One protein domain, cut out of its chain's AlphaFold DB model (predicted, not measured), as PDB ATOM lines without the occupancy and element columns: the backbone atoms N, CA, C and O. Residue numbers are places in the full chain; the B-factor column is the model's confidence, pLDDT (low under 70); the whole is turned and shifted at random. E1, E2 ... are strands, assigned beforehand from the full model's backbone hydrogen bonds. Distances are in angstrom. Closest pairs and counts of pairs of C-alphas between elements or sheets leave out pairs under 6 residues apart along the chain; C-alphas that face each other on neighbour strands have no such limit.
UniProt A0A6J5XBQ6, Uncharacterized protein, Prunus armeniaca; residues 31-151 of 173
ATOM      1  N   PHE A  31       5.956  28.364 -19.109       72.56
ATOM      2  CA  PHE A  31       5.378  28.747 -17.819       72.56
ATOM      3  C   PHE A  31       3.897  29.156 -17.974       72.56
ATOM      4  O   PHE A  31       3.470  29.543 -19.061       72.56
ATOM      5  N   GLN A  32       3.103  29.074 -16.895       65.50
ATOM      6  CA  GLN A  32       1.662  29.418 -16.889       65.50
ATOM      7  C   GLN A  32       1.329  30.784 -16.267       65.50
ATOM      8  O   GLN A  32       0.227  31.288 -16.457       65.50
ATOM      9  N   GLU A  33       2.255  31.364 -15.507       73.81
ATOM     10  CA  GLU A  33       2.027  32.578 -14.716       73.81
ATOM     11  C   GLU A  33       2.953  33.712 -15.181       73.81
ATOM     12  O   GLU A  33       3.535  33.668 -16.262       73.81
ATOM     13  N   ARG A  34       3.100  34.767 -14.380       79.50
ATOM     14  CA  ARG A  34       4.006  35.872 -14.708       79.50
ATOM     15  C   ARG A  34       5.471  35.435 -14.637       79.50
ATOM     16  O   ARG A  34       5.891  34.749 -13.703       79.50
ATOM     17  N   ALA A  35       6.246  35.914 -15.602       85.44
ATOM     18  CA  ALA A  35       7.696  35.846 -15.591       85.44
ATOM     19  C   ALA A  35       8.297  37.115 -14.983       85.44
ATOM     20  O   ALA A  35       7.725  38.201 -15.085       85.44
ATOM     21  N   VAL A  36       9.476  36.985 -14.385       86.94
ATOM     22  CA  VAL A  36      10.235  38.102 -13.826       86.94
ATOM     23  C   VAL A  36      11.517  38.271 -14.625       86.94
ATOM     24  O   VAL A  36      12.309  37.339 -14.727       86.94
ATOM     25  N   VAL A  37      11.736  39.461 -15.178       86.88
ATOM     26  CA  VAL A  37      12.943  39.770 -15.953       86.88
ATOM     27  C   VAL A  37      13.943  40.496 -15.059       86.88
ATOM     28  O   VAL A  37      13.623  41.541 -14.498       86.88
ATOM     29  N   VAL A  38      15.150  39.946 -14.927       85.38
ATOM     30  CA  VAL A  38      16.272  40.569 -14.213       85.38
ATOM     31  C   VAL A  38      17.492  40.538 -15.124       85.38
ATOM     32  O   VAL A  38      17.921  39.475 -15.571       85.38
ATOM     33  N   ASP A  39      18.049  41.714 -15.409       85.19
ATOM     34  CA  ASP A  39      19.128  41.911 -16.379       85.19
ATOM     35  C   ASP A  39      18.796  41.313 -17.762       85.19
ATOM     36  O   ASP A  39      18.023  41.886 -18.525       85.19
ATOM     37  N   LYS A  40      19.391  40.160 -18.097       86.69
ATOM     38  CA  LYS A  40      19.191  39.433 -19.365       86.69
ATOM     39  C   LYS A  40      18.480  38.091 -19.178       86.69
ATOM     40  O   LYS A  40      18.391  37.305 -20.120       86.69
ATOM     41  N   SER A  41      18.036  37.802 -17.960       88.81
ATOM     42  CA  SER A  41      17.446  36.524 -17.584       88.81
ATOM     43  C   SER A  41      15.970  36.687 -17.264       88.81
ATOM     44  O   SER A  41      15.554  37.638 -16.605       88.81
ATOM     45  N   ILE A  42      15.181  35.726 -17.724       90.31
ATOM     46  CA  ILE A  42      13.756  35.611 -17.447       90.31
ATOM     47  C   ILE A  42      13.586  34.448 -16.472       90.31
ATOM     48  O   ILE A  42      13.911  33.311 -16.802       90.31
ATOM     49  N   TYR A  43      13.096  34.727 -15.272       89.56
ATOM     50  CA  TYR A  43      12.855  33.738 -14.228       89.56
ATOM     51  C   TYR A  43      11.372  33.445 -14.101       89.56
ATOM     52  O   TYR A  43      10.551  34.360 -14.001       89.56
ATOM     53  N   VAL A  44      11.032  32.162 -14.068       88.50
ATOM     54  CA  VAL A  44       9.643  31.703 -14.013       88.50
ATOM     55  C   VAL A  44       9.501  30.532 -13.063       88.50
ATOM     56  O   VAL A  44      10.455  29.794 -12.826       88.50
ATOM     57  N   ILE A  45       8.299  30.340 -12.536       86.75
ATOM     58  CA  ILE A  45       7.957  29.135 -11.781       86.75
ATOM     59  C   ILE A  45       7.540  28.069 -12.796       86.75
ATOM     60  O   ILE A  45       6.592  28.300 -13.544       86.75
ATOM     61  N   SER A  46       8.258  26.938 -12.817       78.75
ATOM     62  CA  SER A  46       8.102  25.851 -13.805       78.75
ATOM     63  C   SER A  46       6.642  25.415 -13.942       78.75
ATOM     64  O   SER A  46       6.028  25.564 -14.996       78.75
ATOM     65  N   MET A  47       6.057  24.936 -12.840       71.31
ATOM     66  CA  MET A  47       4.680  24.455 -12.782       71.31
ATOM     67  C   MET A  47       4.051  24.793 -11.424       71.31
ATOM     68  O   MET A  47       4.749  24.826 -10.412       71.31
ATOM     69  N   PRO A  48       2.716  24.952 -11.321       63.56
ATOM     70  CA  PRO A  48       2.038  25.274 -10.056       63.56
ATOM     71  C   PRO A  48       2.246  24.257  -8.917       63.56
ATOM     72  O   PRO A  48       1.980  24.552  -7.750       63.56
ATOM     73  N   GLN A  49       2.659  23.033  -9.248       65.06
ATOM     74  CA  GLN A  49       2.916  21.964  -8.281       65.06
ATOM     75  C   GLN A  49       4.396  21.833  -7.926       65.06
ATOM     76  O   GLN A  49       4.706  21.276  -6.873       65.06
ATOM     77  N   GLU A  50       5.271  22.359  -8.779       69.06
ATOM     78  CA  GLU A  50       6.715  22.302  -8.624       69.06
ATOM     79  C   GLU A  50       7.199  23.559  -7.899       69.06
ATOM     80  O   GLU A  50       6.676  24.662  -8.071       69.06
ATOM     81  N   GLU A  51       8.201  23.378  -7.050       77.19
ATOM     82  CA  GLU A  51       8.898  24.462  -6.354       77.19
ATOM     83  C   GLU A  51      10.224  24.745  -7.083       77.19
ATOM     84  O   GLU A  51      11.267  24.973  -6.476       77.19
ATOM     85  N   GLU A  52      10.174  24.664  -8.415       86.50
ATOM     86  CA  GLU A  52      11.302  24.855  -9.320       86.50
ATOM     87  C   GLU A  52      11.192  26.199 -10.029       86.50
ATOM     88  O   GLU A  52      10.134  26.567 -10.553       86.50
ATOM     89  N   ILE A  53      12.309  26.922 -10.061       88.94
ATOM     90  CA  ILE A  53      12.429  28.169 -10.807       88.94
ATOM     91  C   ILE A  53      13.277  27.892 -12.037       88.94
ATOM     92  O   ILE A  53      14.397  27.404 -11.928       88.94
ATOM     93  N   VAL A  54      12.766  28.216 -13.214       89.25
ATOM     94  CA  VAL A  54      13.489  28.047 -14.474       89.25
ATOM     95  C   VAL A  54      13.973  29.406 -14.946       89.25
ATOM     96  O   VAL A  54      13.232  30.386 -14.903       89.25
ATOM     97  N   ALA A  55      15.226  29.456 -15.384       89.94
ATOM     98  CA  ALA A  55      15.799  30.622 -16.028       89.94
ATOM     99  C   ALA A  55      15.809  30.430 -17.545       89.94
ATOM    100  O   ALA A  55      16.235  29.388 -18.050       89.94
ATOM    101  N   PHE A  56      15.395  31.467 -18.259       89.62
ATOM    102  CA  PHE A  56      15.462  31.574 -19.708       89.62
ATOM    103  C   PHE A  56      16.307  32.783 -20.107       89.62
ATOM    104  O   PHE A  56      16.400  33.764 -19.365       89.62
ATOM    105  N   SER A  57      16.905  32.728 -21.293       90.56
ATOM    106  CA  SER A  57      17.388  33.911 -22.001       90.56
ATOM    107  C   SER A  57      16.446  34.225 -23.155       90.56
ATOM    108  O   SER A  57      15.821  33.330 -23.727       90.56
ATOM    109  N   PHE A  58      16.352  35.507 -23.485       90.69
ATOM    110  CA  PHE A  58      15.640  35.977 -24.662       90.69
ATOM    111  C   PHE A  58      16.651  36.558 -25.643       90.69
ATOM    112  O   PHE A  58      17.357  37.517 -25.319       90.69
ATOM    113  N   GLU A  59      16.755  35.940 -26.812       91.12
ATOM    114  CA  GLU A  59      17.696  36.319 -27.859       91.12
ATOM    115  C   GLU A  59      16.970  36.952 -29.041       91.12
ATOM    116  O   GLU A  59      15.841  36.598 -29.381       91.12
ATOM    117  N   MET A  60      17.657  37.909 -29.656       90.62
ATOM    118  CA  MET A  60      17.200  38.658 -30.813       90.62
ATOM    119  C   MET A  60      18.353  38.704 -31.814       90.62
ATOM    120  O   MET A  60      19.413  39.252 -31.506       90.62
ATOM    121  N   VAL A  61      18.148  38.127 -32.995       90.38
ATOM    122  CA  VAL A  61      19.160  38.065 -34.053       90.38
ATOM    123  C   VAL A  61      18.621  38.749 -35.302       90.38
ATOM    124  O   VAL A  61      17.627  38.322 -35.882       90.38
ATOM    125  N   GLU A  62      19.284  39.828 -35.716       87.69
ATOM    126  CA  GLU A  62      19.022  40.490 -36.993       87.69
ATOM    127  C   GLU A  62      19.735  39.745 -38.124       87.69
ATOM    128  O   GLU A  62      20.951  39.552 -38.102       87.69
ATOM    129  N   SER A  63      18.965  39.329 -39.123       82.12
ATOM    130  CA  SER A  63      19.481  38.768 -40.367       82.12
ATOM    131  C   SER A  63      19.966  39.871 -41.313       82.12
ATOM    132  O   SER A  63      19.507  41.014 -41.253       82.12
ATOM    133  N   ASP A  64      20.814  39.506 -42.278       81.88
ATOM    134  CA  ASP A  64      21.304  40.419 -43.325       81.88
ATOM    135  C   ASP A  64      20.169  41.080 -44.140       81.88
ATOM    136  O   ASP A  64      20.365  42.121 -44.769       81.88
ATOM    137  N   GLY A  65      18.968  40.486 -44.130       79.31
ATOM    138  CA  GLY A  65      17.759  41.010 -44.771       79.31
ATOM    139  C   GLY A  65      16.944  41.993 -43.921       79.31
ATOM    140  O   GLY A  65      15.904  42.463 -44.383       79.31
ATOM    141  N   GLY A  66      17.377  42.299 -42.692       78.75
ATOM    142  CA  GLY A  66      16.649  43.152 -41.745       78.75
ATOM    143  C   GLY A  66      15.448  42.474 -41.076       78.75
ATOM    144  O   GLY A  66      14.655  43.147 -40.404       78.75
ATOM    145  N   ASP A  67      15.294  41.161 -41.269       82.94
ATOM    146  CA  ASP A  67      14.355  40.349 -40.499       82.94
ATOM    147  C   ASP A  67      14.964  39.954 -39.154       82.94
ATOM    148  O   ASP A  67      16.184  39.811 -39.051       82.94
ATOM    149  N   ILE A  68      14.118  39.805 -38.138       86.31
ATOM    150  CA  ILE A  68      14.540  39.581 -36.757       86.31
ATOM    151  C   ILE A  68      14.004  38.240 -36.295       86.31
ATOM    152  O   ILE A  68      12.792  38.044 -36.212       86.31
ATOM    153  N   GLU A  69      14.917  37.352 -35.931       90.19
ATOM    154  CA  GLU A  69      14.588  36.087 -35.301       90.19
ATOM    155  C   GLU A  69      14.621  36.250 -33.779       90.19
ATOM    156  O   GLU A  69      15.588  36.774 -33.217       90.19
ATOM    157  N   TYR A  70      13.545  35.824 -33.118       90.69
ATOM    158  CA  TYR A  70      13.426  35.846 -31.663       90.69
ATOM    159  C   TYR A  70      13.461  34.424 -31.128       90.69
ATOM    160  O   TYR A  70      12.730  33.567 -31.625       90.69
ATOM    161  N   SER A  71      14.236  34.201 -30.071       90.31
ATOM    162  CA  SER A  71      14.364  32.888 -29.440       90.31
ATOM    163  C   SER A  71      14.252  32.991 -27.922       90.31
ATOM    164  O   SER A  71      14.832  33.882 -27.302       90.31
ATOM    165  N   LEU A  72      13.520  32.059 -27.316       90.19
ATOM    166  CA  LEU A  72      13.431  31.864 -25.873       90.19
ATOM    167  C   LEU A  72      14.131  30.551 -25.513       90.19
ATOM    168  O   LEU A  72      13.627  29.465 -25.799       90.19
ATOM    169  N   ILE A  73      15.289  30.664 -24.865       88.56
ATOM    170  CA  ILE A  73      16.204  29.541 -24.637       88.56
ATOM    171  C   ILE A  73      16.212  29.196 -23.154       88.56
ATOM    172  O   ILE A  73      16.459  30.057 -22.306       88.56
ATOM    173  N   LYS A  74      15.963  27.926 -22.821       88.50
ATOM    174  CA  LYS A  74      16.033  27.441 -21.435       88.50
ATOM    175  C   LYS A  74      17.495  27.351 -21.004       88.50
ATOM    176  O   LYS A  74      18.261  26.574 -21.560       88.50
ATOM    177  N   GLN A  75      17.870  28.112 -19.981       87.19
ATOM    178  CA  GLN A  75      19.250  28.196 -19.504       87.19
ATOM    179  C   GLN A  75      19.537  27.134 -18.438       87.19
ATOM    180  O   GLN A  75      20.416  26.292 -18.599       87.19
ATOM    181  N   PHE A  76      18.790  27.157 -17.333       86.81
ATOM    182  CA  PHE A  76      18.976  26.228 -16.216       86.81
ATOM    183  C   PHE A  76      17.735  26.163 -15.323       86.81
ATOM    184  O   PHE A  76      16.863  27.033 -15.364       86.81
ATOM    185  N   VAL A  77      17.673  25.116 -14.499       88.00
ATOM    186  CA  VAL A  77      16.655  24.941 -13.458       88.00
ATOM    187  C   VAL A  77      17.302  25.176 -12.100       88.00
ATOM    188  O   VAL A  77      18.348  24.611 -11.786       88.00
ATOM    189  N   LEU A  78      16.676  26.027 -11.302       87.50
ATOM    190  CA  LEU A  78      17.029  26.306  -9.926       87.50
ATOM    191  C   LEU A  78      16.089  25.535  -8.999       87.50
ATOM    192  O   LEU A  78      14.900  25.841  -8.890       87.50
ATOM    193  N   CYS A  79      16.652  24.553  -8.303       85.31
ATOM    194  CA  CYS A  79      15.957  23.760  -7.298       85.31
ATOM    195  C   CYS A  79      16.375  24.188  -5.883       85.31
ATOM    196  O   CYS A  79      17.415  24.821  -5.683       85.31
ATOM    197  N   GLY A  80      15.603  23.755  -4.883       83.88
ATOM    198  CA  GLY A  80      16.021  23.828  -3.480       83.88
ATOM    199  C   GLY A  80      15.550  25.066  -2.722       83.88
ATOM    200  O   GLY A  80      16.112  25.376  -1.672       83.88
ATOM    201  N   ILE A  81      14.514  25.754  -3.209       88.50
ATOM    202  CA  ILE A  81      13.791  26.715  -2.375       88.50
ATOM    203  C   ILE A  81      13.165  25.979  -1.180       88.50
ATOM    204  O   ILE A  81      12.478  24.972  -1.332       88.50
ATOM    205  N   GLN A  82      13.441  26.456   0.030       90.12
ATOM    206  CA  GLN A  82      12.926  25.867   1.264       90.12
ATOM    207  C   GLN A  82      11.679  26.630   1.707       90.12
ATOM    208  O   GLN A  82      11.774  27.663   2.366       90.12
ATOM    209  N   ILE A  83      10.507  26.130   1.319       88.38
ATOM    210  CA  ILE A  83       9.224  26.745   1.668       88.38
ATOM    211  C   ILE A  83       8.700  26.119   2.958       88.38
ATOM    212  O   ILE A  83       8.483  24.905   3.032       88.38
ATOM    213  N   GLU A  84       8.461  26.953   3.969       89.38
ATOM    214  CA  GLU A  84       7.778  26.540   5.186       89.38
ATOM    215  C   GLU A  84       6.348  26.106   4.856       89.38
ATOM    216  O   GLU A  84       5.615  26.780   4.128       89.38
ATOM    217  N   GLN A  85       5.964  24.934   5.357       85.31
ATOM    218  CA  GLN A  85       4.681  24.336   5.018       85.31
ATOM    219  C   GLN A  85       3.610  24.763   6.024       85.31
ATOM    220  O   GLN A  85       3.868  24.789   7.230       85.31
ATOM    221  N   PRO A  86       2.385  25.054   5.560       84.31
ATOM    222  CA  PRO A  86       1.275  25.320   6.457       84.31
ATOM    223  C   PRO A  86       0.913  24.080   7.295       84.31
ATOM    224  O   PRO A  86       1.216  22.954   6.891       84.31
ATOM    225  N   PRO A  87       0.195  24.257   8.425       81.50
ATOM    226  CA  PRO A  87      -0.225  23.154   9.299       81.50
ATOM    227  C   PRO A  87      -1.020  22.054   8.584       81.50
ATOM    228  O   PRO A  87      -1.027  20.904   9.017       81.50
ATOM    229  N   PHE A  88      -1.680  22.405   7.478       74.44
ATOM    230  CA  PHE A  88      -2.394  21.480   6.610       74.44
ATOM    231  C   PHE A  88      -1.883  21.635   5.184       74.44
ATOM    232  O   PHE A  88      -1.863  22.745   4.653       74.44
ATOM    233  N   ALA A  89      -1.500  20.523   4.555       67.31
ATOM    234  CA  ALA A  89      -1.051  20.530   3.171       67.31
ATOM    235  C   ALA A  89      -2.120  21.148   2.263       67.31
ATOM    236  O   ALA A  89      -3.306  20.842   2.383       67.31
ATOM    237  N   PHE A  90      -1.700  21.987   1.317       67.56
ATOM    238  CA  PHE A  90      -2.612  22.520   0.313       67.56
ATOM    239  C   PHE A  90      -3.169  21.377  -0.540       67.56
ATOM    240  O   PHE A  90      -2.466  20.804  -1.371       67.56
ATOM    241  N   CYS A  91      -4.441  21.044  -0.319       55.84
ATOM    242  CA  CYS A  91      -5.077  19.862  -0.898       55.84
ATOM    243  C   CYS A  91      -5.334  19.988  -2.414       55.84
ATOM    244  O   CYS A  91      -5.717  19.002  -3.043       55.84
ATOM    245  N   ARG A  92      -5.220  21.198  -2.993       60.06
ATOM    246  CA  ARG A  92      -5.595  21.547  -4.381       60.06
ATOM    247  C   ARG A  92      -4.785  22.736  -4.927       60.06
ATOM    248  O   ARG A  92      -3.950  23.272  -4.204       60.06
ATOM    249  N   VAL A  93      -5.070  23.084  -6.195       59.88
ATOM    250  CA  VAL A  93      -4.589  24.224  -7.009       59.88
ATOM    251  C   VAL A  93      -3.918  25.303  -6.164       59.88
ATOM    252  O   VAL A  93      -4.557  25.951  -5.335       59.88
ATOM    253  N   LYS A  94      -2.618  25.465  -6.391       72.62
ATOM    254  CA  LYS A  94      -1.770  26.450  -5.732       72.62
ATOM    255  C   LYS A  94      -1.546  27.570  -6.732       72.62
ATOM    256  O   LYS A  94      -1.144  27.284  -7.857       72.62
ATOM    257  N   LYS A  95      -1.784  28.815  -6.331       81.38
ATOM    258  CA  LYS A  95      -1.237  29.953  -7.070       81.38
ATOM    259  C   LYS A  95       0.134  30.263  -6.504       81.38
ATOM    260  O   LYS A  95       0.307  30.290  -5.281       81.38
ATOM    261  N   GLN A  96       1.099  30.440  -7.392       86.00
ATOM    262  CA  GLN A  96       2.469  30.757  -7.029       86.00
ATOM    263  C   GLN A  96       2.886  32.020  -7.770       86.00
ATOM    264  O   GLN A  96       2.614  32.153  -8.959       86.00
ATOM    265  N   PHE A  97       3.544  32.929  -7.065       87.25
ATOM    266  CA  PHE A  97       4.006  34.194  -7.617       87.25
ATOM    267  C   PHE A  97       5.480  34.365  -7.319       87.25
ATOM    268  O   PHE A  97       5.934  34.092  -6.206       87.25
ATOM    269  N   LEU A  98       6.202  34.847  -8.321       88.94
ATOM    270  CA  LEU A  98       7.574  35.287  -8.186       88.94
ATOM    271  C   LEU A  98       7.587  36.814  -8.195       88.94
ATOM    272  O   LEU A  98       7.011  37.431  -9.086       88.94
ATOM    273  N   ILE A  99       8.215  37.419  -7.193       88.56
ATOM    274  CA  ILE A  99       8.270  38.873  -7.026       88.56
ATOM    275  C   ILE A  99       9.732  39.273  -6.885       88.56
ATOM    276  O   ILE A  99      10.419  38.775  -5.996       88.56
ATOM    277  N   HIS A 100      10.211  40.165  -7.748       89.56
ATOM    278  CA  HIS A 100      11.554  40.735  -7.635       89.56
ATOM    279  C   HIS A 100      11.591  41.803  -6.547       89.56
ATOM    280  O   HIS A 100      10.692  42.636  -6.467       89.56
ATOM    281  N   LEU A 101      12.631  41.790  -5.717       88.62
ATOM    282  CA  LEU A 101      12.840  42.778  -4.654       88.62
ATOM    283  C   LEU A 101      13.977  43.756  -4.962       88.62
ATOM    284  O   LEU A 101      14.312  44.591  -4.122       88.62
ATOM    285  N   GLY A 102      14.567  43.662  -6.154       85.69
ATOM    286  CA  GLY A 102      15.820  44.323  -6.495       85.69
ATOM    287  C   GLY A 102      17.024  43.400  -6.305       85.69
ATOM    288  O   GLY A 102      16.982  42.408  -5.575       85.69
ATOM    289  N   ASN A 103      18.125  43.723  -6.986       86.50
ATOM    290  CA  ASN A 103      19.325  42.885  -7.038       86.50
ATOM    291  C   ASN A 103      18.984  41.442  -7.455       86.50
ATOM    292  O   ASN A 103      18.309  41.225  -8.459       86.50
ATOM    293  N   GLN A 104      19.447  40.465  -6.680       87.88
ATOM    294  CA  GLN A 104      19.187  39.045  -6.881       87.88
ATOM    295  C   GLN A 104      18.218  38.482  -5.831       87.88
ATOM    296  O   GLN A 104      18.202  37.273  -5.602       87.88
ATOM    297  N   ASP A 105      17.443  39.347  -5.173       91.94
ATOM    298  CA  ASP A 105      16.532  38.976  -4.096       91.94
ATOM    299  C   ASP A 105      15.091  38.881  -4.609       91.94
ATOM    300  O   ASP A 105      14.623  39.699  -5.407       91.94
ATOM    301  N   PHE A 106      14.373  37.868  -4.131       92.38
ATOM    302  CA  PHE A 106      13.036  37.529  -4.599       92.38
ATOM    303  C   PHE A 106      12.134  37.098  -3.443       92.38
ATOM    304  O   PHE A 106      12.588  36.475  -2.476       92.38
ATOM    305  N   PHE A 107      10.832  37.348  -3.585       92.38
ATOM    306  CA  PHE A 107       9.809  36.577  -2.886       92.38
ATOM    307  C   PHE A 107       9.209  35.521  -3.803       92.38
ATOM    308  O   PHE A 107       8.837  35.785  -4.945       92.38
ATOM    309  N   HIS A 108       9.036  34.331  -3.245       91.44
ATOM    310  CA  HIS A 108       8.070  33.349  -3.698       91.44
ATOM    311  C   HIS A 108       6.848  33.431  -2.787       91.44
ATOM    312  O   HIS A 108       6.969  33.299  -1.567       91.44
ATOM    313  N   VAL A 109       5.679  33.685  -3.369       90.12
ATOM    314  CA  VAL A 109       4.411  33.724  -2.639       90.12
ATOM    315  C   VAL A 109       3.548  32.570  -3.105       90.12
ATOM    316  O   VAL A 109       3.206  32.469  -4.281       90.12
ATOM    317  N   LYS A 110       3.163  31.712  -2.167       88.50
ATOM    318  CA  LYS A 110       2.323  30.544  -2.408       88.50
ATOM    319  C   LYS A 110       1.012  30.701  -1.668       88.50
ATOM    320  O   LYS A 110       0.989  30.819  -0.444       88.50
ATOM    321  N   ILE A 111      -0.079  30.653  -2.416       86.69
ATOM    322  CA  ILE A 111      -1.432  30.747  -1.881       86.69
ATOM    323  C   ILE A 111      -2.143  29.452  -2.236       86.69
ATOM    324  O   ILE A 111      -2.228  29.075  -3.406       86.69
ATOM    325  N   GLY A 112      -2.641  28.758  -1.219       80.12
ATOM    326  CA  GLY A 112      -3.509  27.607  -1.425       80.12
ATOM    327  C   GLY A 112      -4.940  27.877  -0.974       80.12
ATOM    328  O   GLY A 112      -5.254  28.987  -0.541       80.12
ATOM    329  N   PRO A 113      -5.829  26.883  -1.106       74.81
ATOM    330  CA  PRO A 113      -7.234  27.025  -0.740       74.81
ATOM    331  C   PRO A 113      -7.417  27.232   0.770       74.81
ATOM    332  O   PRO A 113      -6.517  26.945   1.563       74.81
ATOM    333  N   CYS A 114      -8.607  27.697   1.158       73.62
ATOM    334  CA  CYS A 114      -9.015  27.737   2.558       73.62
ATOM    335  C   CYS A 114      -8.966  26.340   3.199       73.62
ATOM    336  O   CYS A 114      -9.036  25.312   2.516       73.62
ATOM    337  N   ASP A 115      -8.883  26.322   4.526       74.44
ATOM    338  CA  ASP A 115      -9.040  25.123   5.335       74.44
ATOM    339  C   ASP A 115     -10.415  24.461   5.121       74.44
ATOM    340  O   ASP A 115     -11.309  24.993   4.457       74.44
ATOM    341  N   SER A 116     -10.606  23.273   5.701       72.25
ATOM    342  CA  SER A 116     -11.851  22.507   5.549       72.25
ATOM    343  C   SER A 116     -13.104  23.267   5.995       72.25
ATOM    344  O   SER A 116     -14.204  22.930   5.563       72.25
ATOM    345  N   ASN A 117     -12.940  24.278   6.853       75.31
ATOM    346  CA  ASN A 117     -14.028  25.057   7.431       75.31
ATOM    347  C   ASN A 117     -14.259  26.382   6.681       75.31
ATOM    348  O   ASN A 117     -15.185  27.123   7.023       75.31
ATOM    349  N   GLY A 118     -13.430  26.690   5.676       74.75
ATOM    350  CA  GLY A 118     -13.483  27.931   4.909       74.75
ATOM    351  C   GLY A 118     -13.159  29.185   5.726       74.75
ATOM    352  O   GLY A 118     -13.491  30.281   5.285       74.75
ATOM    353  N   GLN A 119     -12.575  29.038   6.920       84.06
ATOM    354  CA  GLN A 119     -12.347  30.150   7.852       84.06
ATOM    355  C   GLN A 119     -10.951  30.737   7.709       84.06
ATOM    356  O   GLN A 119     -10.775  31.944   7.862       84.06
ATOM    357  N   VAL A 120      -9.965  29.891   7.418       86.69
ATOM    358  CA  VAL A 120      -8.564  30.303   7.348       86.69
ATOM    359  C   VAL A 120      -7.992  29.944   5.993       86.69
ATOM    360  O   VAL A 120      -8.155  28.819   5.527       86.69
ATOM    361  N   GLN A 121      -7.275  30.879   5.378       87.75
ATOM    362  CA  GLN A 121      -6.455  30.614   4.202       87.75
ATOM    363  C   GLN A 121      -4.991  30.872   4.531       87.75
ATOM    364  O   GLN A 121      -4.662  31.883   5.139       87.75
ATOM    365  N   TYR A 122      -4.100  29.968   4.133       88.38
ATOM    366  CA  TYR A 122      -2.674  30.123   4.409       88.38
ATOM    367  C   TYR A 122      -1.941  30.711   3.204       88.38
ATOM    368  O   TYR A 122      -2.107  30.246   2.073       88.38
ATOM    369  N   VAL A 123      -1.093  31.698   3.474       90.75
ATOM    370  CA  VAL A 123      -0.158  32.283   2.510       90.75
ATOM    371  C   VAL A 123       1.256  31.988   2.982       90.75
ATOM    372  O   VAL A 123       1.625  32.361   4.092       90.75
ATOM    373  N   CYS A 124       2.048  31.317   2.153       91.38
ATOM    374  CA  CYS A 124       3.465  31.097   2.431       91.38
ATOM    375  C   CYS A 124       4.260  32.151   1.666       91.38
ATOM    376  O   CYS A 124       4.082  32.292   0.455       91.38
ATOM    377  N   ILE A 125       5.122  32.882   2.360       93.81
ATOM    378  CA  ILE A 125       6.014  33.873   1.764       93.81
ATOM    379  C   ILE A 125       7.438  33.415   2.038       93.81
ATOM    380  O   ILE A 125       7.842  33.285   3.193       93.81
ATOM    381  N   THR A 126       8.194  33.164   0.976       94.88
ATOM    382  CA  THR A 126       9.589  32.728   1.056       94.88
ATOM    383  C   THR A 126      10.479  33.751   0.382       94.88
ATOM    384  O   THR A 126      10.399  33.952  -0.825       94.88
ATOM    385  N   MET A 127      11.341  34.391   1.163       96.00
ATOM    386  CA  MET A 127      12.426  35.217   0.660       96.00
ATOM    387  C   MET A 127      13.607  34.334   0.289       96.00
ATOM    388  O   MET A 127      14.078  33.528   1.098       96.00
ATOM    389  N   PHE A 128      14.133  34.516  -0.910       94.62
ATOM    390  CA  PHE A 128      15.324  33.819  -1.355       94.62
ATOM    391  C   PHE A 128      16.163  34.711  -2.264       94.62
ATOM    392  O   PHE A 128      15.691  35.717  -2.788       94.62
ATOM    393  N   GLN A 129      17.417  34.322  -2.433       93.38
ATOM    394  CA  GLN A 129      18.375  34.994  -3.288       93.38
ATOM    395  C   GLN A 129      18.879  34.027  -4.357       93.38
ATOM    396  O   GLN A 129      19.188  32.870  -4.050       93.38
ATOM    397  N   ILE A 130      18.999  34.499  -5.596       90.50
ATOM    398  CA  ILE A 130      19.701  33.779  -6.659       90.50
ATOM    399  C   ILE A 130      21.185  34.147  -6.576       90.50
ATOM    400  O   ILE A 130      21.588  35.294  -6.739       90.50
ATOM    401  N   VAL A 131      22.033  33.170  -6.284       86.94
ATOM    402  CA  VAL A 131      23.477  33.370  -6.154       86.94
ATOM    403  C   VAL A 131      24.154  32.906  -7.436       86.94
ATOM    404  O   VAL A 131      24.006  31.753  -7.842       86.94
ATOM    405  N   VAL A 132      24.919  33.804  -8.055       77.44
ATOM    406  CA  VAL A 132      25.751  33.515  -9.227       77.44
ATOM    407  C   VAL A 132      27.205  33.429  -8.765       77.44
ATOM    408  O   VAL A 132      27.771  34.420  -8.307       77.44
ATOM    409  N   GLY A 133      27.811  32.243  -8.840       64.06
ATOM    410  CA  GLY A 133      29.202  32.017  -8.430       64.06
ATOM    411  C   GLY A 133      29.922  31.041  -9.359       64.06
ATOM    412  O   GLY A 133      29.280  30.356 -10.146       64.06
ATOM    413  N   GLY A 134      31.254  30.949  -9.258       50.25
ATOM    414  CA  GLY A 134      32.145  30.167 -10.145       50.25
ATOM    415  C   GLY A 134      31.922  28.643 -10.225       50.25
ATOM    416  O   GLY A 134      32.801  27.935 -10.706       50.25
ATOM    417  N   GLY A 135      30.774  28.143  -9.760       58.81
ATOM    418  CA  GLY A 135      30.287  26.771  -9.920       58.81
ATOM    419  C   GLY A 135      28.835  26.658 -10.420       58.81
ATOM    420  O   GLY A 135      28.321  25.546 -10.457       58.81
ATOM    421  N   GLY A 136      28.171  27.762 -10.794       75.12
ATOM    422  CA  GLY A 136      26.810  27.772 -11.351       75.12
ATOM    423  C   GLY A 136      25.854  28.763 -10.674       75.12
ATOM    424  O   GLY A 136      26.262  29.610  -9.875       75.12
ATOM    425  N   HIS A 137      24.569  28.642 -11.012       81.88
ATOM    426  CA  HIS A 137      23.480  29.400 -10.395       81.88
ATOM    427  C   HIS A 137      22.823  28.567  -9.290       81.88
ATOM    428  O   HIS A 137      22.551  27.383  -9.481       81.88
ATOM    429  N   MET A 138      22.571  29.175  -8.131       87.75
ATOM    430  CA  MET A 138      21.986  28.498  -6.970       87.75
ATOM    431  C   MET A 138      20.914  29.360  -6.306       87.75
ATOM    432  O   MET A 138      20.995  30.584  -6.342       87.75
ATOM    433  N   ILE A 139      19.950  28.728  -5.635       90.81
ATOM    434  CA  ILE A 139      19.014  29.417  -4.739       90.81
ATOM    435  C   ILE A 139      19.519  29.319  -3.304       90.81
ATOM    436  O   ILE A 139      19.886  28.246  -2.824       90.81
ATOM    437  N   LYS A 140      19.480  30.446  -2.596       92.56
ATOM    438  CA  LYS A 140      19.643  30.515  -1.147       92.56
ATOM    439  C   LYS A 140      18.365  31.060  -0.525       92.56
ATOM    440  O   LYS A 140      18.089  32.253  -0.628       92.56
ATOM    441  N   THR A 141      17.607  30.216   0.165       94.44
ATOM    442  CA  THR A 141      16.492  30.688   0.995       94.44
ATOM    443  C   THR A 141      17.029  31.501   2.171       94.44
ATOM    444  O   THR A 141      17.932  31.063   2.884       94.44
ATOM    445  N   LEU A 142      16.491  32.705   2.351       95.38
ATOM    446  CA  LEU A 142      16.861  33.622   3.428       95.38
ATOM    447  C   LEU A 142      15.875  33.518   4.589       95.38
ATOM    448  O   LEU A 142      16.275  33.484   5.751       95.38
ATOM    449  N   HIS A 143      14.587  33.464   4.264       95.81
ATOM    450  CA  HIS A 143      13.510  33.406   5.234       95.81
ATOM    451  C   HIS A 143      12.276  32.776   4.593       95.81
ATOM    452  O   HIS A 143      12.011  32.991   3.416       95.81
ATOM    453  N   SER A 144      11.504  32.025   5.364       95.00
ATOM    454  CA  SER A 144      10.185  31.551   4.958       95.00
ATOM    455  C   SER A 144       9.240  31.733   6.136       95.00
ATOM    456  O   SER A 144       9.674  31.663   7.286       95.00
ATOM    457  N   THR A 145       7.988  32.075   5.858       94.75
ATOM    458  CA  THR A 145       6.942  32.213   6.872       94.75
ATOM    459  C   THR A 145       5.592  31.839   6.293       94.75
ATOM    460  O   THR A 145       5.270  32.157   5.144       94.75
ATOM    461  N   VAL A 146       4.774  31.214   7.134       92.38
ATOM    462  CA  VAL A 146       3.368  30.929   6.862       92.38
ATOM    463  C   VAL A 146       2.476  31.911   7.617       92.38
ATOM    464  O   VAL A 146       2.507  31.991   8.843       92.38
ATOM    465  N   PHE A 147       1.610  32.603   6.882       91.19
ATOM    466  CA  PHE A 147       0.613  33.514   7.429       91.19
ATOM    467  C   PHE A 147      -0.792  32.908   7.338       91.19
ATOM    468  O   PHE A 147      -1.270  32.649   6.229       91.19
ATOM    469  N   PRO A 148      -1.482  32.695   8.471       90.62
ATOM    470  CA  PRO A 148      -2.908  32.400   8.472       90.62
ATOM    471  C   PRO A 148      -3.708  33.690   8.252       90.62
ATOM    472  O   PRO A 148      -3.644  34.621   9.054       90.62
ATOM    473  N   LEU A 149      -4.485  33.739   7.177       89.69
ATOM    474  CA  LEU A 149      -5.455  34.795   6.912       89.69
ATOM    475  C   LEU A 149      -6.821  34.374   7.450       89.69
ATOM    476  O   LEU A 149      -7.376  33.368   7.013       89.69
ATOM    477  N   ASP A 150      -7.363  35.159   8.380       89.69
ATOM    478  CA  ASP A 150      -8.762  35.050   8.796       89.69
ATOM    479  C   ASP A 150      -9.656  35.598   7.683       89.69
ATOM    480  O   ASP A 150      -9.650  36.797   7.383       89.69
ATOM    481  N   MET A 151     -10.421  34.702   7.065       87.62
ATOM    482  CA  MET A 151     -11.251  35.027   5.917       87.62
ATOM    483  C   MET A 151     -12.511  35.800   6.304       87.62
ATOM    484  O   MET A 151     -13.104  36.423   5.431       87.62
TER     485      MET A 151
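Overview. This is residues 31 to 151 of the 173 residues of an uncharacterized protein of Prunus armeniaca (UniProt A0A6J5XBQ6). Two strongly twisted four-stranded sheets are partly face to face as a loose, crossed sandwich, and the hairpin E3 and E4 runs on past the overlap as a long arm. Each sheet is a meander, each strand the antiparallel neighbour of the one before: E1 E2 E3 E4, then E5 E6 E7 E8. The printed part has 121 residues, eight named strands and no named helix, and its class is all strand. It is loose, with a radius of gyration of the C-alphas of 17.3 A and spans of 64 by 31 by 21 A.

Along the chain. E1, residues 36 to 38, begins at C-alpha 36 (10.235, 38.102, -13.826). E2 is residues 41 to 45. E3, residues 53 to 62, is 29.7 A long, and E4, residues 68 to 78, 30.0 A. E5 is residues 95 to 100 and E6 residues 105 to 114. E7, residues 120 to 133, measures 41.0 A. E8, residues 136 to 150, measures 41.5 A and ends at C-alpha 150 (-8.762, 35.050, 8.796).

Arrangement. In the first sheet, backbone pairs within hydrogen-bond range are, among them, N 36 and O 43 at 2.9 A across the neighbours E1 and E2, N 42 and O 56 at 2.8 A across E2 and E3, and N 59 and O 71 at 2.9 A across E3 and E4. In the second, such pairs are N 97 and O 109, N 108 and O 126, each 2.8 A, and N 125 and O 145, 2.9 A. The sheets' strands stand at 56 degrees to each other. The closest C-alphas of E1 and E5, Val 36 and Leu 98, are 6.8 A apart; those of E4 and E8, Leu 78 and Met 138, 6.2 A. E3 is apart from E5 to E8.

Size, cuts and confidence. The C-alphas of Asp 64 and Asn 117, the two farthest apart, are 63.7 A from each other. The printed part has no cut. The link E4 to E5, residues 79 to 94, is long. Mean pLDDT of the printed part is 84.1; residues 32, 48 to 50, 89 to 93 and 133 to 135 are under 70.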